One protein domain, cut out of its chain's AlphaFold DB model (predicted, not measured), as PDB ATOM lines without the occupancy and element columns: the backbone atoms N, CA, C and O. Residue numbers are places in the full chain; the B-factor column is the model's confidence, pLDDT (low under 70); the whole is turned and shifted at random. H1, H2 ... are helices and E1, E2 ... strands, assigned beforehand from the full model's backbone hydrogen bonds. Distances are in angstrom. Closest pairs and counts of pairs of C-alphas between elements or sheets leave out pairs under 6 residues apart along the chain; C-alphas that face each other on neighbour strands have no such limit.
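What this domain is: This is residues 14 to 168 of the 217 residues of the protein "UBA domain-containing protein" of Cytophagaceae bacterium (UniProt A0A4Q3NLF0). A small parallel sheet, E1, E2 and E3, sits in the middle, with H3 and H5 side by side and H4 across them toward one end of the longest axis, and the pair H2 and H6 on another side. H1 lies far out toward the opposite end, and the link 141 to 157 runs round the outside from H5 to H6. The printed part has 155 residues with six named helices and three named strands, in the order H1 E1 H2 E2 H3 E3 H4 H5 H6; under half of the residues are in named elements, which are mostly helix. The whole is compact, with a radius of gyration of the C-alphas of 16.0 A and spans of 47 by 33 by 33 A.

Where its parts are: Find C-alpha 14 at (12.910, 19.082, 33.064), where H1, residues 14 to 18, begins. Read on to E1, 28 to 31; H2, 43 to 50; E2, 58 to 63, 16.1 A long; H3, 75 to 88, 19.6 A; E3, 99 to 102; H4, 111 to 119; H5, 127 to 140, 19.3 A; and H6, 158 to 167, 14.3 A, ending at (28.430, 33.357, 30.633).

How they stand to each other: Look first at inner strand E2: N 61 and O 30 of E1 are 2.8 A apart, and N 102 of E3 and O 62 are 2.8 A apart, within hydrogen-bond range. E1, H2, E2 and E2, H3, E3 are strand-helix-strand units, parallel neighbour strands with a helix between, both crossovers right-handed. H2 only grazes the sheet with residues 44 to 49, and H5 with 131 to 139. H3 touches H5 at a shallow tilt of 14 degrees, the same way, C-alphas 79 and 135 closest at 5.9 A. H4 touches H5, C-alphas 117 and 130 closest at 5.9 A, at a steep tilt of 64 degrees. H2 touches H6, C-alphas 47 and 164 closest at 6.5 A, opposite ways at 7 degrees, a shallow tilt. H1 touches no helix. Every O i to N i+4 pair is within hydrogen-bond range in H1, H2, H3, H4 and H6; in H5, 9 of 10 are.

The domain as a whole: The farthest C-alphas, of Glu 125 and Asp 159, are 49.8 A apart. The printed part has no cut; the links E1 to H2, E2 to H3 and H5 to H6 are long. The mean pLDDT of the printed part is 93.2, and no printed residue is under 70.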
ATOM      1  N   PRO A  14      13.418  18.679  31.754       94.06
ATOM      2  CA  PRO A  14      12.910  19.082  33.064       94.06
ATOM      3  C   PRO A  14      11.471  18.632  33.325       94.06
ATOM      4  O   PRO A  14      11.170  18.207  34.441       94.06
ATOM      5  N   GLU A  15      10.593  18.692  32.318       94.31
ATOM      6  CA  GLU A  15       9.218  18.187  32.435       94.31
ATOM      7  C   GLU A  15       9.199  16.668  32.595       94.31
ATOM      8  O   GLU A  15       8.501  16.164  33.475       94.31
ATOM      9  N   LEU A  16      10.009  15.940  31.818       95.81
ATOM     10  CA  LEU A  16      10.147  14.489  31.941       95.81
ATOM     11  C   LEU A  16      10.603  14.079  33.350       95.81
ATOM     12  O   LEU A  16       9.963  13.229  33.968       95.81
ATOM     13  N   GLU A  17      11.661  14.698  33.882       95.88
ATOM     14  CA  GLU A  17      12.179  14.393  35.225       95.88
ATOM     15  C   GLU A  17      11.180  14.756  36.331       95.88
ATOM     16  O   GLU A  17      11.077  14.049  37.332       95.88
ATOM     17  N   CYS A  18      10.420  15.842  36.163       95.00
ATOM     18  CA  CYS A  18       9.411  16.257  37.142       95.00
ATOM     19  C   CYS A  18       8.074  15.505  36.992       95.00
ATOM     20  O   CYS A  18       7.183  15.673  37.826       95.00
ATOM     21  N   SER A  19       7.914  14.686  35.949       96.38
ATOM     22  CA  SER A  19       6.725  13.863  35.725       96.38
ATOM     23  C   SER A  19       6.720  12.598  36.593       96.38
ATOM     24  O   SER A  19       7.696  12.252  37.262       96.38
ATOM     25  N   VAL A  20       5.629  11.831  36.518       95.62
ATOM     26  CA  VAL A  20       5.531  10.510  37.161       95.62
ATOM     27  C   VAL A  20       6.567   9.498  36.650       95.62
ATOM     28  O   VAL A  20       6.820   8.512  37.338       95.62
ATOM     29  N   TYR A  21       7.171   9.737  35.480       96.25
ATOM     30  CA  TYR A  21       8.164   8.854  34.864       96.25
ATOM     31  C   TYR A  21       9.602   9.157  35.292       96.25
ATOM     32  O   TYR A  21      10.458   8.287  35.165       96.25
ATOM     33  N   GLY A  22       9.893  10.343  35.843       94.50
ATOM     34  CA  GLY A  22      11.261  10.719  36.225       94.50
ATOM     35  C   GLY A  22      11.894   9.769  37.246       94.50
ATOM     36  O   GLY A  22      13.095   9.499  37.211       94.50
ATOM     37  N   ARG A  23      11.069   9.168  38.114       94.69
ATOM     38  CA  ARG A  23      11.502   8.151  39.089       94.69
ATOM     39  C   ARG A  23      11.937   6.822  38.460       94.69
ATOM     40  O   ARG A  23      12.663   6.078  39.105       94.69
ATOM     41  N   GLU A  24      11.488   6.535  37.240       97.75
ATOM     42  CA  GLU A  24      11.854   5.327  36.488       97.75
ATOM     43  C   GLU A  24      13.190   5.515  35.749       97.75
ATOM     44  O   GLU A  24      13.795   4.555  35.277       97.75
ATOM     45  N   ILE A  25      13.670   6.759  35.647       98.06
ATOM     46  CA  ILE A  25      14.921   7.089  34.971       98.06
ATOM     47  C   ILE A  25      16.059   7.008  35.980       98.06
ATOM     48  O   ILE A  25      16.110   7.780  36.938       98.06
ATOM     49  N   ALA A  26      16.993   6.089  35.741       98.12
ATOM     50  CA  ALA A  26      18.142   5.891  36.613       98.12
ATOM     51  C   ALA A  26      19.129   7.073  36.540       98.12
ATOM     52  O   ALA A  26      19.501   7.624  37.574       98.12
ATOM     53  N   TRP A  27      19.509   7.489  35.328       98.38
ATOM     54  CA  TRP A  27      20.384   8.635  35.056       98.38
ATOM     55  C   TRP A  27      20.285   9.064  33.583       98.38
ATOM     56  O   TRP A  27      19.605   8.426  32.778       98.38
ATOM     57  N   TYR A  28      21.003  10.130  33.235       98.19
ATOM     58  CA  TYR A  28      21.106  10.706  31.900       98.19
ATOM     59  C   TYR A  28      22.568  10.740  31.453       98.19
ATOM     60  O   TYR A  28      23.402  11.382  32.096       98.19
ATOM     61  N   ASN A  29      22.874  10.084  30.330       98.38
ATOM     62  CA  ASN A  29      24.156  10.233  29.640       98.38
ATOM     63  C   ASN A  29      24.154  11.579  28.904       98.38
ATOM     64  O   ASN A  29      23.663  11.686  27.781       98.38
ATOM     65  N   THR A  30      24.625  12.620  29.583       97.31
ATOM     66  CA  THR A  30      24.514  14.010  29.128       97.31
ATOM     67  C   THR A  30      25.689  14.335  28.216       97.31
ATOM     68  O   THR A  30      26.826  14.110  28.605       97.31
ATOM     69  N   GLN A  31      25.445  14.841  27.011       96.12
ATOM     70  CA  GLN A  31      26.502  15.061  26.018       96.12
ATOM     71  C   GLN A  31      27.223  16.392  26.278       96.12
ATOM     72  O   GLN A  31      26.648  17.456  26.069       96.12
ATOM     73  N   PHE A  32      28.485  16.338  26.715       96.94
ATOM     74  CA  PHE A  32      29.357  17.509  26.899       96.94
ATOM     75  C   PHE A  32      30.306  17.695  25.702       96.94
ATOM     76  O   PHE A  32      31.500  17.928  25.872       96.94
ATOM     77  N   TYR A  33      29.778  17.519  24.493       95.44
ATOM     78  CA  TYR A  33      30.532  17.546  23.238       95.44
ATOM     79  C   TYR A  33      29.632  18.002  22.078       95.44
ATOM     80  O   TYR A  33      28.439  18.255  22.270       95.44
ATOM     81  N   CYS A  34      30.192  18.133  20.872       91.31
ATOM     82  CA  CYS A  34      29.475  18.512  19.644       91.31
ATOM     83  C   CYS A  34      28.654  19.812  19.741       91.31
ATOM     84  O   CYS A  34      27.608  19.939  19.105       91.31
ATOM     85  N   GLY A  35      29.121  20.788  20.522       89.19
ATOM     86  CA  GLY A  35      28.432  22.067  20.698       89.19
ATOM     87  C   GLY A  35      27.310  22.069  21.742       89.19
ATOM     88  O   GLY A  35      26.634  23.084  21.889       89.19
ATOM     89  N   TRP A  36      27.111  20.975  22.484       90.69
ATOM     90  CA  TRP A  36      26.060  20.866  23.512       90.69
ATOM     91  C   TRP A  36      26.560  21.090  24.938       90.69
ATOM     92  O   TRP A  36      25.770  21.350  25.845       90.69
ATOM     93  N   GLY A  37      27.874  21.021  25.129       93.19
ATOM     94  CA  GLY A  37      28.542  21.306  26.386       93.19
ATOM     95  C   GLY A  37      30.047  21.133  26.269       93.19
ATOM     96  O   GLY A  37      30.564  20.865  25.185       93.19
ATOM     97  N   ASP A  38      30.738  21.307  27.391       95.19
ATOM     98  CA  ASP A  38      32.194  21.209  27.476       95.19
ATOM     99  C   ASP A  38      32.606  20.497  28.774       95.19
ATOM    100  O   ASP A  38      32.227  20.914  29.872       95.19
ATOM    101  N   ALA A  39      33.374  19.414  28.629       97.25
ATOM    102  CA  ALA A  39      33.905  18.603  29.726       97.25
ATOM    103  C   ALA A  39      35.315  19.029  30.187       97.25
ATOM    104  O   ALA A  39      35.858  18.460  31.135       97.25
ATOM    105  N   SER A  40      35.929  20.037  29.555       96.44
ATOM    106  CA  SER A  40      37.274  20.518  29.903       96.44
ATOM    107  C   SER A  40      37.309  21.288  31.228       96.44
ATOM    108  O   SER A  40      38.373  21.472  31.827       96.44
ATOM    109  N   THR A  41      36.146  21.736  31.716       95.94
ATOM    110  CA  THR A  41      35.981  22.410  33.008       95.94
ATOM    111  C   THR A  41      34.698  21.961  33.713       95.94
ATOM    112  O   THR A  41      33.834  21.317  33.130       95.94
ATOM    113  N   MET A  42      34.529  22.349  34.981       96.31
ATOM    114  CA  MET A  42      33.320  22.026  35.753       96.31
ATOM    115  C   MET A  42      32.115  22.925  35.427       96.31
ATOM    116  O   MET A  42      31.016  22.643  35.889       96.31
ATOM    117  N   GLN A  43      32.296  24.009  34.661       95.50
ATOM    118  CA  GLN A  43      31.310  25.097  34.557       95.50
ATOM    119  C   GLN A  43      29.961  24.637  33.993       95.50
ATOM    120  O   GLN A  43      28.912  24.997  34.527       95.50
ATOM    121  N   TRP A  44      29.981  23.809  32.947       96.00
ATOM    122  CA  TRP A  44      28.760  23.272  32.346       96.00
ATOM    123  C   TRP A  44      28.032  22.315  33.291       96.00
ATOM    124  O   TRP A  44      26.813  22.394  33.433       96.00
ATOM    125  N   TYR A  45      28.777  21.458  33.993       96.81
ATOM    126  CA  TYR A  45      28.199  20.555  34.987       96.81
ATOM    127  C   TYR A  45      27.591  21.348  36.150       96.81
ATOM    128  O   TYR A  45      26.450  21.111  36.539       96.81
ATOM    129  N   ASP A  46      28.307  22.358  36.646       95.69
ATOM    130  CA  ASP A  46      27.841  23.256  37.701       95.69
ATOM    131  C   ASP A  46      26.543  23.973  37.315       95.69
ATOM    132  O   ASP A  46      25.636  24.070  38.139       95.69
ATOM    133  N   ALA A  47      26.415  24.431  36.067       94.50
ATOM    134  CA  ALA A  47      25.186  25.048  35.573       94.50
ATOM    135  C   ALA A  47      23.998  24.069  35.564       94.50
ATOM    136  O   ALA A  47      22.884  24.454  35.923       94.50
ATOM    137  N   ILE A  48      24.227  22.799  35.216       95.12
ATOM    138  CA  ILE A  48      23.193  21.753  35.248       95.12
ATOM    139  C   ILE A  48      22.731  21.494  36.687       95.12
ATOM    140  O   ILE A  48      21.527  21.482  36.954       95.12
ATOM    141  N   ILE A  49      23.658  21.342  37.635       95.50
ATOM    142  CA  ILE A  49      23.290  21.112  39.040       95.50
ATOM    143  C   ILE A  49      22.595  22.341  39.633       95.50
ATOM    144  O   ILE A  49      21.575  22.209  40.312       95.50
ATOM    145  N   ALA A  50      23.072  23.542  39.304       93.44
ATOM    146  CA  ALA A  50      22.441  24.799  39.692       93.44
ATOM    147  C   ALA A  50      20.998  24.913  39.153       93.44
ATOM    148  O   ALA A  50      20.115  25.397  39.859       93.44
ATOM    149  N   ALA A  51      20.708  24.381  37.959       92.56
ATOM    150  CA  ALA A  51      19.348  24.304  37.409       92.56
ATOM    151  C   ALA A  51      18.409  23.329  38.160       92.56
ATOM    152  O   ALA A  51      17.197  23.294  37.899       92.56
ATOM    153  N   GLY A  52      18.943  22.577  39.127       92.69
ATOM    154  CA  GLY A  52      18.200  21.727  40.056       92.69
ATOM    155  C   GLY A  52      18.331  20.229  39.794       92.69
ATOM    156  O   GLY A  52      17.617  19.455  40.434       92.69
ATOM    157  N   TRP A  53      19.206  19.813  38.876       95.00
ATOM    158  CA  TRP A  53      19.462  18.399  38.616       95.00
ATOM    159  C   TRP A  53      20.276  17.772  39.743       95.00
ATOM    160  O   TRP A  53      21.202  18.378  40.280       95.00
ATOM    161  N   LYS A  54      19.941  16.531  40.096       95.75
ATOM    162  CA  LYS A  54      20.706  15.769  41.085       95.75
ATOM    163  C   LYS A  54      22.018  15.282  40.456       95.75
ATOM    164  O   LYS A  54      21.934  14.635  39.408       95.75
ATOM    165  N   PRO A  55      23.192  15.518  41.075       97.19
ATOM    166  CA  PRO A  55      24.479  15.091  40.521       97.19
ATOM    167  C   PRO A  55      24.523  13.606  40.164       97.19
ATOM    168  O   PRO A  55      25.013  13.236  39.099       97.19
ATOM    169  N   GLU A  56      23.903  12.752  40.980       97.44
ATOM    170  CA  GLU A  56      23.904  11.307  40.754       97.44
ATOM    171  C   GLU A  56      23.103  10.855  39.525       97.44
ATOM    172  O   GLU A  56      23.252   9.716  39.089       97.44
ATOM    173  N   LYS A  57      22.258  11.726  38.957       97.75
ATOM    174  CA  LYS A  57      21.523  11.453  37.713       97.75
ATOM    175  C   LYS A  57      22.213  12.027  36.479       97.75
ATOM    176  O   LYS A  57      21.766  11.741  35.374       97.75
ATOM    177  N   VAL A  58      23.266  12.827  36.633       97.94
ATOM    178  CA  VAL A  58      23.964  13.474  35.516       97.94
ATOM    179  C   VAL A  58      25.299  12.773  35.305       97.94
ATOM    180  O   VAL A  58      26.265  13.017  36.031       97.94
ATOM    181  N   VAL A  59      25.343  11.903  34.295       98.38
ATOM    182  CA  VAL A  59      26.572  11.261  33.819       98.38
ATOM    183  C   VAL A  59      27.194  12.151  32.751       98.38
ATOM    184  O   VAL A  59      26.527  12.519  31.780       98.38
ATOM    185  N   MET A  60      28.468  12.499  32.929       98.31
ATOM    186  CA  MET A  60      29.229  13.308  31.980       98.31
ATOM    187  C   MET A  60      29.614  12.460  30.765       98.31
ATOM    188  O   MET A  60      30.518  11.634  30.833       98.31
ATOM    189  N   GLY A  61      28.894  12.630  29.662       98.31
ATOM    190  CA  GLY A  61      29.198  12.009  28.378       98.31
ATOM    191  C   GLY A  61      30.274  12.787  27.630       98.31
ATOM    192  O   GLY A  61      30.140  13.999  27.456       98.31
ATOM    193  N   VAL A  62      31.305  12.088  27.163       98.25
ATOM    194  CA  VAL A  62      32.436  12.640  26.403       98.25
ATOM    195  C   VAL A  62      32.674  11.837  25.129       98.25
ATOM    196  O   VAL A  62      32.360  10.646  25.085       98.25
ATOM    197  N   VAL A  63      33.277  12.459  24.115       97.56
ATOM    198  CA  VAL A  63      33.890  11.707  23.014       97.56
ATOM    199  C   VAL A  63      35.265  11.203  23.445       97.56
ATOM    200  O   VAL A  63      36.038  11.932  24.061       97.56
ATOM    201  N   THR A  64      35.567   9.944  23.156       97.69
ATOM    202  CA  THR A  64      36.800   9.256  23.594       97.69
ATOM    203  C   THR A  64      37.961   9.396  22.613       97.69
ATOM    204  O   THR A  64      39.078   8.975  22.905       97.69
ATOM    205  N   ASN A  65      37.678   9.938  21.433       96.44
ATOM    206  CA  ASN A  65      38.622  10.187  20.359       96.44
ATOM    207  C   ASN A  65      38.151  11.447  19.610       96.44
ATOM    208  O   ASN A  65      36.943  11.568  19.369       96.44
ATOM    209  N   PRO A  66      39.047  12.368  19.216       94.88
ATOM    210  CA  PRO A  66      38.671  13.555  18.443       94.88
ATOM    211  C   PRO A  66      37.982  13.231  17.108       94.88
ATOM    212  O   PRO A  66      37.184  14.028  16.624       94.88
ATOM    213  N   GLY A  67      38.217  12.048  16.535       93.25
ATOM    214  CA  GLY A  67      37.516  11.579  15.337       93.25
ATOM    215  C   GLY A  67      36.034  11.240  15.552       93.25
ATOM    216  O   GLY A  67      35.310  11.098  14.572       93.25
ATOM    217  N   ASN A  68      35.563  11.128  16.800       93.31
ATOM    218  CA  ASN A  68      34.174  10.762  17.111       93.31
ATOM    219  C   ASN A  68      33.241  11.980  17.246       93.31
ATOM    220  O   ASN A  68      32.027  11.810  17.369       93.31
ATOM    221  N   GLY A  69      33.784  13.201  17.261       91.50
ATOM    222  CA  GLY A  69      33.007  14.435  17.359       91.50
ATOM    223  C   GLY A  69      33.802  15.618  17.913       91.50
ATOM    224  O   GLY A  69      34.894  15.468  18.457       91.50
ATOM    225  N   ALA A  70      33.228  16.819  17.795       91.44
ATOM    226  CA  ALA A  70      33.834  18.039  18.327       91.44
ATOM    227  C   ALA A  70      33.918  18.010  19.857       91.44
ATOM    228  O   ALA A  70      32.996  17.535  20.520       91.44
ATOM    229  N   GLY A  71      34.949  18.640  20.422       93.94
ATOM    230  CA  GLY A  71      35.052  18.821  21.871       93.94
ATOM    231  C   GLY A  71      35.604  17.609  22.616       93.94
ATOM    232  O   GLY A  71      35.238  17.390  23.768       93.94
ATOM    233  N   HIS A  72      36.484  16.833  21.973       96.88
ATOM    234  CA  HIS A  72      37.354  15.903  22.695       96.88
ATOM    235  C   HIS A  72      38.186  16.662  23.731       96.88
ATOM    236  O   HIS A  72      38.654  17.776  23.490       96.88
ATOM    237  N   VAL A  73      38.298  16.052  24.905       96.75
ATOM    238  CA  VAL A  73      39.082  16.539  26.032       96.75
ATOM    239  C   VAL A  73      40.107  15.463  26.322       96.75
ATOM    240  O   VAL A  73      39.735  14.301  26.503       96.75
ATOM    241  N   ASP A  74      41.372  15.861  26.383       95.25
ATOM    242  CA  ASP A  74      42.465  14.954  26.694       95.25
ATOM    243  C   ASP A  74      42.234  14.259  28.041       95.25
ATOM    244  O   ASP A  74      41.703  14.823  29.007       95.25
ATOM    245  N   ILE A  75      42.631  12.995  28.114       96.00
ATOM    246  CA  ILE A  75      42.360  12.121  29.254       96.00
ATOM    247  C   ILE A  75      42.949  12.667  30.560       96.00
ATOM    248  O   ILE A  75      42.341  12.500  31.618       96.00
ATOM    249  N   ALA A  76      44.088  13.365  30.502       94.81
ATOM    250  CA  ALA A  76      44.718  13.975  31.671       94.81
ATOM    251  C   ALA A  76      43.832  15.086  32.252       94.81
ATOM    252  O   ALA A  76      43.550  15.115  33.456       94.81
ATOM    253  N   LYS A  77      43.341  15.978  31.388       96.62
ATOM    254  CA  LYS A  77      42.407  17.035  31.761       96.62
ATOM    255  C   LYS A  77      41.076  16.476  32.242       96.62
ATOM    256  O   LYS A  77      40.528  16.970  33.228       96.62
ATOM    257  N   LEU A  78      40.568  15.433  31.591       96.94
ATOM    258  CA  LEU A  78      39.319  14.792  31.988       96.94
ATOM    259  C   LEU A  78      39.433  14.143  33.376       96.94
ATOM    260  O   LEU A  78      38.526  14.300  34.197       96.94
ATOM    261  N   VAL A  79      40.556  13.480  33.677       95.56
ATOM    262  CA  VAL A  79      40.881  12.942  35.011       95.56
ATOM    263  C   VAL A  79      40.852  14.046  36.075       95.56
ATOM    264  O   VAL A  79      40.222  13.856  37.121       95.56
ATOM    265  N   ASP A  80      41.470  15.204  35.814       95.81
ATOM    266  CA  ASP A  80      41.440  16.358  36.729       95.81
ATOM    267  C   ASP A  80      40.008  16.863  36.951       95.81
ATOM    268  O   ASP A  80      39.537  16.923  38.092       95.81
ATOM    269  N   THR A  81      39.271  17.150  35.873       97.19
ATOM    270  CA  THR A  81      37.884  17.629  35.963       97.19
ATOM    271  C   THR A  81      37.016  16.663  36.765       97.19
ATOM    272  O   THR A  81      36.292  17.091  37.664       97.19
ATOM    273  N   CYS A  82      37.120  15.358  36.514       96.94
ATOM    274  CA  CYS A  82      36.312  14.352  37.202       96.94
ATOM    275  C   CYS A  82      36.697  14.191  38.673       96.94
ATOM    276  O   CYS A  82      35.818  14.019  39.517       96.94
ATOM    277  N   THR A  83      37.985  14.312  39.001       96.44
ATOM    278  CA  THR A  83      38.455  14.326  40.394       96.44
ATOM    279  C   THR A  83      37.852  15.513  41.142       96.44
ATOM    280  O   THR A  83      37.307  15.356  42.235       96.44
ATOM    281  N   ARG A  84      37.870  16.701  40.529       97.12
ATOM    282  CA  ARG A  84      37.316  17.920  41.128       97.12
ATOM    283  C   ARG A  84      35.792  17.878  41.238       97.12
ATOM    284  O   ARG A  84      35.262  18.324  42.250       97.12
ATOM    285  N   LEU A  85      35.079  17.316  40.262       97.12
ATOM    286  CA  LEU A  85      33.625  17.121  40.354       97.12
ATOM    287  C   LEU A  85      33.256  16.139  41.462       97.12
ATOM    288  O   LEU A  85      32.343  16.408  42.241       97.12
ATOM    289  N   ARG A  86      33.983  15.023  41.562       95.31
ATOM    290  CA  ARG A  86      33.779  14.037  42.624       95.31
ATOM    291  C   ARG A  86      33.948  14.667  44.007       95.31
ATOM    292  O   ARG A  86      33.096  14.448  44.859       95.31
ATOM    293  N   GLU A  87      34.997  15.463  44.194       95.38
ATOM    294  CA  GLU A  87      35.244  16.198  45.438       95.38
ATOM    295  C   GLU A  87      34.162  17.243  45.715       95.38
ATOM    296  O   GLU A  87      33.572  17.274  46.788       95.38
ATOM    297  N   LYS A  88      33.858  18.089  44.727       96.56
ATOM    298  CA  LYS A  88      32.906  19.194  44.880       96.56
ATOM    299  C   LYS A  88      31.511  18.710  45.271       96.56
ATOM    300  O   LYS A  88      30.828  19.375  46.048       96.56
ATOM    301  N   TYR A  89      31.076  17.581  44.718       96.25
ATOM    302  CA  TYR A  89      29.732  17.044  44.918       96.25
ATOM    303  C   TYR A  89      29.660  15.907  45.949       96.25
ATOM    304  O   TYR A  89      28.584  15.341  46.111       96.25
ATOM    305  N   ASP A  90      30.735  15.603  46.687       93.62
ATOM    306  CA  ASP A  90      30.820  14.493  47.659       93.62
ATOM    307  C   ASP A  90      29.648  14.440  48.665       93.62
ATOM    308  O   ASP A  90      29.180  13.368  49.050       93.62
ATOM    309  N   LYS A  91      29.145  15.613  49.059       93.38
ATOM    310  CA  LYS A  91      28.084  15.823  50.056       93.38
ATOM    311  C   LYS A  91      26.755  16.267  49.452       93.38
ATOM    312  O   LYS A  91      25.859  16.681  50.189       93.38
ATOM    313  N   VAL A  92      26.607  16.218  48.128       94.81
ATOM    314  CA  VAL A  92      25.373  16.601  47.429       94.81
ATOM    315  C   VAL A  92      24.734  15.374  46.796       94.81
ATOM    316  O   VAL A  92      25.291  14.768  45.885       94.81
ATOM    317  N   GLY A  93      23.531  15.027  47.260       92.50
ATOM    318  CA  GLY A  93      22.813  13.851  46.769       92.50
ATOM    319  C   GLY A  93      23.609  12.572  47.030       92.50
ATOM    320  O   GLY A  93      23.995  12.310  48.170       92.50
ATOM    321  N   ARG A  94      23.859  11.783  45.979       94.56
ATOM    322  CA  ARG A  94      24.766  10.615  46.030       94.56
ATOM    323  C   ARG A  94      26.122  10.887  45.368       94.56
ATOM    324  O   ARG A  94      26.856   9.942  45.091       94.56
ATOM    325  N   GLY A  95      26.445  12.157  45.135       95.06
ATOM    326  CA  GLY A  95      27.680  12.582  44.497       95.06
ATOM    327  C   GLY A  95      27.634  12.549  42.976       95.06
ATOM    328  O   GLY A  95      26.602  12.293  42.359       95.06
ATOM    329  N   PHE A  96      28.782  12.856  42.375       96.81
ATOM    330  CA  PHE A  96      28.978  12.886  40.928       96.81
ATOM    331  C   PHE A  96      28.518  11.577  40.256       96.81
ATOM    332  O   PHE A  96      28.977  10.497  40.624       96.81
ATOM    333  N   GLY A  97      27.631  11.677  39.257       96.44
ATOM    334  CA  GLY A  97      27.003  10.524  38.595       96.44
ATOM    335  C   GLY A  97      27.947   9.641  37.772       96.44
ATOM    336  O   GLY A  97      27.612   8.493  37.489       96.44
ATOM    337  N   GLY A  98      29.134  10.139  37.418       96.88
ATOM    338  CA  GLY A  98      30.156   9.396  36.678       96.88
ATOM    339  C   GLY A  98      30.320   9.866  35.235       96.88
ATOM    340  O   GLY A  98      29.939  10.983  34.882       96.88
ATOM    341  N   ILE A  99      30.919   9.007  34.404       97.50
ATOM    342  CA  ILE A  99      31.334   9.326  33.030       97.50
ATOM    343  C   ILE A  99      30.815   8.263  32.060       97.50
ATOM    344  O   ILE A  99      30.800   7.075  32.386       97.50
ATOM    345  N   MET A 100      30.439   8.695  30.858       98.06
ATOM    346  CA  MET A 100      30.158   7.843  29.702       98.06
ATOM    347  C   MET A 100      31.106   8.234  28.561       98.06
ATOM    348  O   MET A 100      31.304   9.421  28.318       98.06
ATOM    349  N   GLY A 101      31.700   7.253  27.880       98.06
ATOM    350  CA  GLY A 101      32.595   7.484  26.744       98.06
ATOM    351  C   GLY A 101      31.983   7.024  25.421       98.06
ATOM    352  O   GLY A 101      31.632   5.852  25.280       98.06
ATOM    353  N   TRP A 102      31.902   7.935  24.454       97.81
ATOM    354  CA  TRP A 102      31.515   7.681  23.068       97.81
ATOM    355  C   TRP A 102      32.756   7.672  22.149       97.81
ATOM    356  O   TRP A 102      33.310   8.718  21.822       97.81
ATOM    357  N   GLU A 103      33.291   6.537  21.712       97.75
ATOM    358  CA  GLU A 103      32.916   5.146  21.970       97.75
ATOM    359  C   GLU A 103      34.166   4.277  22.216       97.75
ATOM    360  O   GLU A 103      35.284   4.781  22.300       97.75
ATOM    361  N   TYR A 104      34.006   2.965  22.400       97.69
ATOM    362  CA  TYR A 104      35.089   2.132  22.931       97.69
ATOM    363  C   TYR A 104      36.222   1.828  21.936       97.69
ATOM    364  O   TYR A 104      37.388   1.874  22.320       97.69
ATOM    365  N   PHE A 105      35.920   1.477  20.682       96.94
ATOM    366  CA  PHE A 105      36.887   0.768  19.826       96.94
ATOM    367  C   PHE A 105      38.154   1.581  19.485       96.94
ATOM    368  O   PHE A 105      39.234   1.002  19.382       96.94
ATOM    369  N   ASN A 106      38.046   2.907  19.364       96.38
ATOM    370  CA  ASN A 106      39.151   3.837  19.081       96.38
ATOM    371  C   ASN A 106      39.464   4.777  20.264       96.38
ATOM    372  O   ASN A 106      40.134   5.797  20.109       96.38
ATOM    373  N   CYS A 107      38.957   4.448  21.451       95.94
ATOM    374  CA  CYS A 107      39.101   5.244  22.660       95.94
ATOM    375  C   CYS A 107      40.575   5.473  23.032       95.94
ATOM    376  O   CYS A 107      41.327   4.512  23.204       95.94
ATOM    377  N   GLY A 108      40.971   6.737  23.200       93.31
ATOM    378  CA  GLY A 108      42.339   7.128  23.549       93.31
ATOM    379  C   GLY A 108      43.368   6.970  22.425       93.31
ATOM    380  O   GLY A 108      44.539   7.255  22.648       93.31
ATOM    381  N   ASP A 109      42.962   6.541  21.226       94.69
ATOM    382  CA  ASP A 109      43.839   6.422  20.052       94.69
ATOM    383  C   ASP A 109      44.077   7.794  19.394       94.69
ATOM    384  O   ASP A 109      43.629   8.082  18.281       94.69
ATOM    385  N   CYS A 110      44.706   8.694  20.148       93.75
ATOM    386  CA  CYS A 110      45.164  10.007  19.709       93.75
ATOM    387  C   CYS A 110      46.432  10.396  20.482       93.75
ATOM    388  O   CYS A 110      46.684   9.871  21.565       93.75
ATOM    389  N   GLU A 111      47.257  11.278  19.915       90.12
ATOM    390  CA  GLU A 111      48.621  11.540  20.398       90.12
ATOM    391  C   GLU A 111      48.682  11.905  21.891       90.12
ATOM    392  O   GLU A 111      49.415  11.263  22.647       90.12
ATOM    393  N   ASP A 112      47.866  12.863  22.331       88.94
ATOM    394  CA  ASP A 112      47.858  13.335  23.721       88.94
ATOM    395  C   ASP A 112      47.432  12.235  24.711       88.94
ATOM    396  O   ASP A 112      48.075  12.033  25.748       88.94
ATOM    397  N   ASP A 113      46.391  11.468  24.372       92.75
ATOM    398  CA  ASP A 113      45.888  10.391  25.229       92.75
ATOM    399  C   ASP A 113      46.870   9.215  25.286       92.75
ATOM    400  O   ASP A 113      47.102   8.659  26.362       92.75
ATOM    401  N   LEU A 114      47.506   8.869  24.163       91.81
ATOM    402  CA  LEU A 114      48.546   7.839  24.096       91.81
ATOM    403  C   LEU A 114      49.730   8.182  25.005       91.81
ATOM    404  O   LEU A 114      50.196   7.333  25.777       91.81
ATOM    405  N   LEU A 115      50.207   9.428  24.941       90.44
ATOM    406  CA  LEU A 115      51.305   9.909  25.778       90.44
ATOM    407  C   LEU A 115      50.935   9.856  27.260       90.44
ATOM    408  O   LEU A 115      51.716   9.360  28.074       90.44
ATOM    409  N   HIS A 116      49.735  10.308  27.627       90.00
ATOM    410  CA  HIS A 116      49.325  10.281  29.026       90.00
ATOM    411  C   HIS A 116      49.099   8.856  29.537       90.00
ATOM    412  O   HIS A 116      49.638   8.494  30.579       90.00
ATOM    413  N   ILE A 117      48.355   8.020  28.810       91.81
ATOM    414  CA  ILE A 117      48.042   6.644  29.229       91.81
ATOM    415  C   ILE A 117      49.321   5.823  29.386       91.81
ATOM    416  O   ILE A 117      49.460   5.110  30.377       91.81
ATOM    417  N   SER A 118      50.276   5.954  28.458       88.44
ATOM    418  CA  SER A 118      51.564   5.251  28.550       88.44
ATOM    419  C   SER A 118      52.427   5.706  29.732       88.44
ATOM    420  O   SER A 118      53.267   4.938  30.199       88.44
ATOM    421  N   SER A 119      52.198   6.915  30.258       89.81
ATOM    422  CA  SER A 119      52.862   7.407  31.471       89.81
ATOM    423  C   SER A 119      52.287   6.828  32.772       89.81
ATOM    424  O   SER A 119      52.911   6.946  33.826       89.81
ATOM    425  N   LEU A 120      51.110   6.195  32.721       88.06
ATOM    426  CA  LEU A 120      50.438   5.635  33.890       88.06
ATOM    427  C   LEU A 120      50.751   4.139  34.040       88.06
ATOM    428  O   LEU A 120      50.619   3.353  33.106       88.06
ATOM    429  N   GLU A 121      51.065   3.701  35.260       86.12
ATOM    430  CA  GLU A 121      51.246   2.276  35.578       86.12
ATOM    431  C   GLU A 121      49.888   1.559  35.684       86.12
ATOM    432  O   GLU A 121      49.425   1.253  36.781       86.12
ATOM    433  N   LEU A 122      49.183   1.363  34.566       84.75
ATOM    434  CA  LEU A 122      47.805   0.841  34.532       84.75
ATOM    435  C   LEU A 122      47.693  -0.674  34.302       84.75
ATOM    436  O   LEU A 122      46.613  -1.223  34.504       84.75
ATOM    437  N   HIS A 123      48.784  -1.347  33.922       86.50
ATOM    438  CA  HIS A 123      48.803  -2.775  33.559       86.50
ATOM    439  C   HIS A 123      47.751  -3.156  32.498       86.50
ATOM    440  O   HIS A 123      47.163  -4.235  32.541       86.50
ATOM    441  N   ASN A 124      47.494  -2.254  31.551       87.62
ATOM    442  CA  ASN A 124      46.571  -2.443  30.440       87.62
ATOM    443  C   ASN A 124      47.278  -3.058  29.221       87.62
ATOM    444  O   ASN A 124      48.421  -2.730  28.919       87.62
ATOM    445  N   GLU A 125      46.565  -3.911  28.487       88.62
ATOM    446  CA  GLU A 125      47.056  -4.505  27.233       88.62
ATOM    447  C   GLU A 125      46.816  -3.594  26.022       88.62
ATOM    448  O   GLU A 125      47.520  -3.679  25.019       88.62
ATOM    449  N   THR A 126      45.813  -2.715  26.114       92.06
ATOM    450  CA  THR A 126      45.401  -1.812  25.038       92.06
ATOM    451  C   THR A 126      45.217  -0.393  25.554       92.06
ATOM    452  O   THR A 126      44.949  -0.172  26.738       92.06
ATOM    453  N   VAL A 127      45.330   0.583  24.660       92.00
ATOM    454  CA  VAL A 127      45.124   2.006  24.966       92.00
ATOM    455  C   VAL A 127      43.696   2.257  25.450       92.00
ATOM    456  O   VAL A 127      43.497   2.955  26.437       92.00
ATOM    457  N   GLN A 128      42.716   1.589  24.846       95.56
ATOM    458  CA  GLN A 128      41.297   1.653  25.196       95.56
ATOM    459  C   GLN A 128      41.066   1.210  26.647       95.56
ATOM    460  O   GLN A 128      40.408   1.903  27.425       95.56
ATOM    461  N   ALA A 129      41.655   0.077  27.046       95.25
ATOM    462  CA  ALA A 129      41.603  -0.384  28.430       95.25
ATOM    463  C   ALA A 129      42.342   0.580  29.375       95.25
ATOM    464  O   ALA A 129      41.907   0.782  30.507       95.25
ATOM    465  N   GLY A 130      43.421   1.209  28.900       95.31
ATOM    466  CA  GLY A 130      44.137   2.261  29.616       95.31
ATOM    467  C   GLY A 130      43.278   3.502  29.868       95.31
ATOM    468  O   GLY A 130      43.210   3.968  31.001       95.31
ATOM    469  N   TRP A 131      42.543   3.984  28.866       95.81
ATOM    470  CA  TRP A 131      41.621   5.118  28.998       95.81
ATOM    471  C   TRP A 131      40.524   4.829  30.033       95.81
ATOM    472  O   TRP A 131      40.292   5.619  30.952       95.81
ATOM    473  N   VAL A 132      39.915   3.637  29.962       95.50
ATOM    474  CA  VAL A 132      38.934   3.176  30.962       95.50
ATOM    475  C   VAL A 132      39.574   3.067  32.348       95.50
ATOM    476  O   VAL A 132      38.970   3.467  33.343       95.50
ATOM    477  N   GLY A 133      40.800   2.549  32.430       94.62
ATOM    478  CA  GLY A 133      41.551   2.410  33.675       94.62
ATOM    479  C   GLY A 133      41.882   3.752  34.331       94.62
ATOM    480  O   GLY A 133      41.719   3.889  35.545       94.62
ATOM    481  N   ALA A 134      42.288   4.751  33.542       94.06
ATOM    482  CA  ALA A 134      42.635   6.088  34.016       94.06
ATOM    483  C   ALA A 134      41.453   6.754  34.738       94.06
ATOM    484  O   ALA A 134      41.578   7.160  35.895       94.06
ATOM    485  N   LEU A 135      40.272   6.774  34.114       94.00
ATOM    486  CA  LEU A 135      39.059   7.317  34.739       94.00
ATOM    487  C   LEU A 135      38.504   6.396  35.826       94.00
ATOM    488  O   LEU A 135      38.014   6.863  36.855       94.00
ATOM    489  N   GLY A 136      38.617   5.079  35.642       92.31
ATOM    490  CA  GLY A 136      38.204   4.081  36.623       92.31
ATOM    491  C   GLY A 136      38.884   4.277  37.978       92.31
ATOM    492  O   GLY A 136      38.215   4.164  39.005       92.31
ATOM    493  N   ARG A 137      40.173   4.647  38.000       90.00
ATOM    494  CA  ARG A 137      40.901   4.991  39.236       90.00
ATOM    495  C   ARG A 137      40.275   6.172  39.968       90.00
ATOM    496  O   ARG A 137      40.088   6.098  41.177       90.00
ATOM    497  N   VAL A 138      39.900   7.223  39.243       89.50
ATOM    498  CA  VAL A 138      39.254   8.407  39.829       89.50
ATOM    499  C   VAL A 138      37.879   8.061  40.381       89.50
ATOM    500  O   VAL A 138      37.544   8.455  41.495       89.50
ATOM    501  N   LEU A 139      37.073   7.318  39.624       88.19
ATOM    502  CA  LEU A 139      35.680   7.049  39.983       88.19
ATOM    503  C   LEU A 139      35.530   5.969  41.060       88.19
ATOM    504  O   LEU A 139      34.537   5.970  41.783       88.19
ATOM    505  N   ARG A 140      36.496   5.049  41.175       87.88
ATOM    506  CA  ARG A 140      36.428   3.898  42.093       87.88
ATOM    507  C   ARG A 140      37.397   3.956  43.269       87.88
ATOM    508  O   ARG A 140      37.355   3.047  44.091       87.88
ATOM    509  N   ALA A 141      38.255   4.974  43.369       84.12
ATOM    510  CA  ALA A 141      39.114   5.132  44.543       84.12
ATOM    511  C   ALA A 141      38.259   5.202  45.815       84.12
ATOM    512  O   ALA A 141      37.323   5.993  45.863       84.12
ATOM    513  N   GLU A 142      38.566   4.398  46.828       77.00
ATOM    514  CA  GLU A 142      37.848   4.417  48.108       77.00
ATOM    515  C   GLU A 142      38.036   5.771  48.810       77.00
ATOM    516  O   GLU A 142      37.061   6.418  49.188       77.00
ATOM    517  N   GLU A 143      39.276   6.265  48.819       77.19
ATOM    518  CA  GLU A 143      39.644   7.618  49.237       77.19
ATOM    519  C   GLU A 143      40.177   8.401  48.023       77.19
ATOM    520  O   GLU A 143      41.312   8.180  47.590       77.19
ATOM    521  N   PRO A 144      39.368   9.281  47.405       79.69
ATOM    522  CA  PRO A 144      39.825  10.097  46.289       79.69
ATOM    523  C   PRO A 144      40.838  11.146  46.749       79.69
ATOM    524  O   PRO A 144      40.950  11.480  47.928       79.69
ATOM    525  N   GLN A 145      41.545  11.738  45.791       79.06
ATOM    526  CA  GLN A 145      42.217  13.006  46.045       79.06
ATOM    527  C   GLN A 145      41.168  14.084  46.345       79.06
ATOM    528  O   GLN A 145      40.130  14.119  45.688       79.06
ATOM    529  N   HIS A 146      41.471  14.972  47.296       85.38
ATOM    530  CA  HIS A 146      40.579  16.048  47.739       85.38
ATOM    531  C   HIS A 146      41.139  17.414  47.300       85.38
ATOM    532  O   HIS A 146      41.698  18.162  48.116       85.38
ATOM    533  N   PRO A 147      41.116  17.739  45.992       89.50
ATOM    534  CA  PRO A 147      41.561  19.040  45.517       89.50
ATOM    535  C   PRO A 147      40.683  20.148  46.105       89.50
ATOM    536  O   PRO A 147      39.490  19.977  46.324       89.50
ATOM    537  N   LYS A 148      41.240  21.344  46.312       88.06
ATOM    538  CA  LYS A 148      40.414  22.480  46.739       88.06
ATOM    539  C   LYS A 148      39.398  22.818  45.649       88.06
ATOM    540  O   LYS A 148      39.768  23.174  44.527       88.06
ATOM    541  N   THR A 149      38.123  22.733  46.000       90.25
ATOM    542  CA  THR A 149      37.001  23.101  45.140       90.25
ATOM    543  C   THR A 149      36.081  24.069  45.871       90.25
ATOM    544  O   THR A 149      35.987  24.067  47.101       90.25
ATOM    545  N   ASP A 150      35.427  24.938  45.108       89.31
ATOM    546  CA  ASP A 150      34.373  25.784  45.651       89.31
ATOM    547  C   ASP A 150      33.145  24.945  45.983       89.31
ATOM    548  O   ASP A 150      32.872  23.928  45.341       89.31
ATOM    549  N   LYS A 151      32.359  25.404  46.956       89.00
ATOM    550  CA  LYS A 151      31.116  24.724  47.323       89.00
ATOM    551  C   LYS A 151      30.129  24.706  46.145       89.00
ATOM    552  O   LYS A 151      30.042  25.695  45.412       89.00
ATOM    553  N   PRO A 152      29.341  23.628  45.985       91.06
ATOM    554  CA  PRO A 152      28.214  23.597  45.061       91.06
ATOM    555  C   PRO A 152      27.261  24.774  45.269       91.06
ATOM    556  O   PRO A 152      26.855  25.066  46.397       91.06
ATOM    557  N   LEU A 153      26.878  25.427  44.174       87.69
ATOM    558  CA  LEU A 153      25.835  26.446  44.181       87.69
ATOM    559  C   LEU A 153      24.473  25.744  44.166       87.69
ATOM    560  O   LEU A 153      24.067  25.184  43.152       87.69
ATOM    561  N   LEU A 154      23.782  25.756  45.305       84.50
ATOM    562  CA  LEU A 154      22.465  25.142  45.482       84.50
ATOM    563  C   LEU A 154      21.420  26.216  45.795       84.50
ATOM    564  O   LEU A 154      21.722  27.200  46.467       84.50
ATOM    565  N   GLY A 155      20.182  26.014  45.335       82.00
ATOM    566  CA  GLY A 155      19.075  26.941  45.610       82.00
ATOM    567  C   GLY A 155      19.201  28.292  44.898       82.00
ATOM    568  O   GLY A 155      18.775  29.312  45.434       82.00
ATOM    569  N   VAL A 156      19.810  28.305  43.712       87.94
ATOM    570  CA  VAL A 156      19.941  29.508  42.883       87.94
ATOM    571  C   VAL A 156      18.609  29.906  42.241       87.94
ATOM    572  O   VAL A 156      17.738  29.078  41.973       87.94
ATOM    573  N   THR A 157      18.455  31.202  41.990       89.00
ATOM    574  CA  THR A 157      17.280  31.771  41.316       89.00
ATOM    575  C   THR A 157      17.318  31.519  39.800       89.00
ATOM    576  O   THR A 157      18.403  31.349  39.233       89.00
ATOM    577  N   PRO A 158      16.164  31.552  39.103       86.50
ATOM    578  CA  PRO A 158      16.136  31.394  37.647       86.50
ATOM    579  C   PRO A 158      16.974  32.442  36.905       86.50
ATOM    580  O   PRO A 158      17.591  32.118  35.892       86.50
ATOM    581  N   ASP A 159      17.044  33.676  37.412       87.81
ATOM    582  CA  ASP A 159      17.848  34.738  36.797       87.81
ATOM    583  C   ASP A 159      19.349  34.484  36.949       87.81
ATOM    584  O   ASP A 159      20.107  34.679  36.000       87.81
ATOM    585  N   GLN A 160      19.780  33.969  38.105       89.50
ATOM    586  CA  GLN A 160      21.169  33.548  38.304       89.50
ATOM    587  C   GLN A 160      21.542  32.395  37.370       89.50
ATOM    588  O   GLN A 160      22.615  32.424  36.778       89.50
ATOM    589  N   ILE A 161      20.653  31.414  37.184       88.44
ATOM    590  CA  ILE A 161      20.883  30.310  36.240       88.44
ATOM    591  C   ILE A 161      21.001  30.844  34.816       88.44
ATOM    592  O   ILE A 161      21.930  30.480  34.098       88.44
ATOM    593  N   ARG A 162      20.097  31.744  34.409       87.25
ATOM    594  CA  ARG A 162      20.157  32.383  33.091       87.25
ATOM    595  C   ARG A 162      21.488  33.103  32.899       87.25
ATOM    596  O   ARG A 162      22.124  32.910  31.869       87.25
ATOM    597  N   GLN A 163      21.927  33.870  33.896       89.12
ATOM    598  CA  GLN A 163      23.214  34.553  33.858       89.12
ATOM    599  C   GLN A 163      24.370  33.556  33.713       89.12
ATOM    600  O   GLN A 163      25.182  33.719  32.805       89.12
ATOM    601  N   MET A 164      24.406  32.499  34.533       90.19
ATOM    602  CA  MET A 164      25.424  31.446  34.445       90.19
ATOM    603  C   MET A 164      25.496  30.876  33.031       90.19
ATOM    604  O   MET A 164      26.562  30.918  32.423       90.19
ATOM    605  N   VAL A 165      24.359  30.437  32.485       87.44
ATOM    606  CA  VAL A 165      24.261  29.858  31.138       87.44
ATOM    607  C   VAL A 165      24.752  30.832  30.066       87.44
ATOM    608  O   VAL A 165      25.504  30.433  29.185       87.44
ATOM    609  N   THR A 166      24.402  32.119  30.155       86.38
ATOM    610  CA  THR A 166      24.867  33.129  29.183       86.38
ATOM    611  C   THR A 166      26.361  33.435  29.269       86.38
ATOM    612  O   THR A 166      26.931  33.945  28.309       86.38
ATOM    613  N   THR A 167      26.993  33.141  30.407       89.81
ATOM    614  CA  THR A 167      28.430  33.357  30.633       89.81
ATOM    615  C   THR A 167      29.274  32.102  30.431       89.81
ATOM    616  O   THR A 167      30.497  32.187  30.532       89.81
ATOM    617  N   LEU A 168      28.651  30.949  30.162       90.31
ATOM    618  CA  LEU A 168      29.387  29.716  29.910       90.31
ATOM    619  C   LEU A 168      30.295  29.886  28.683       90.31
ATOM    620  O   LEU A 168      29.873  30.476  27.681       90.31
TER     621      LEU A 168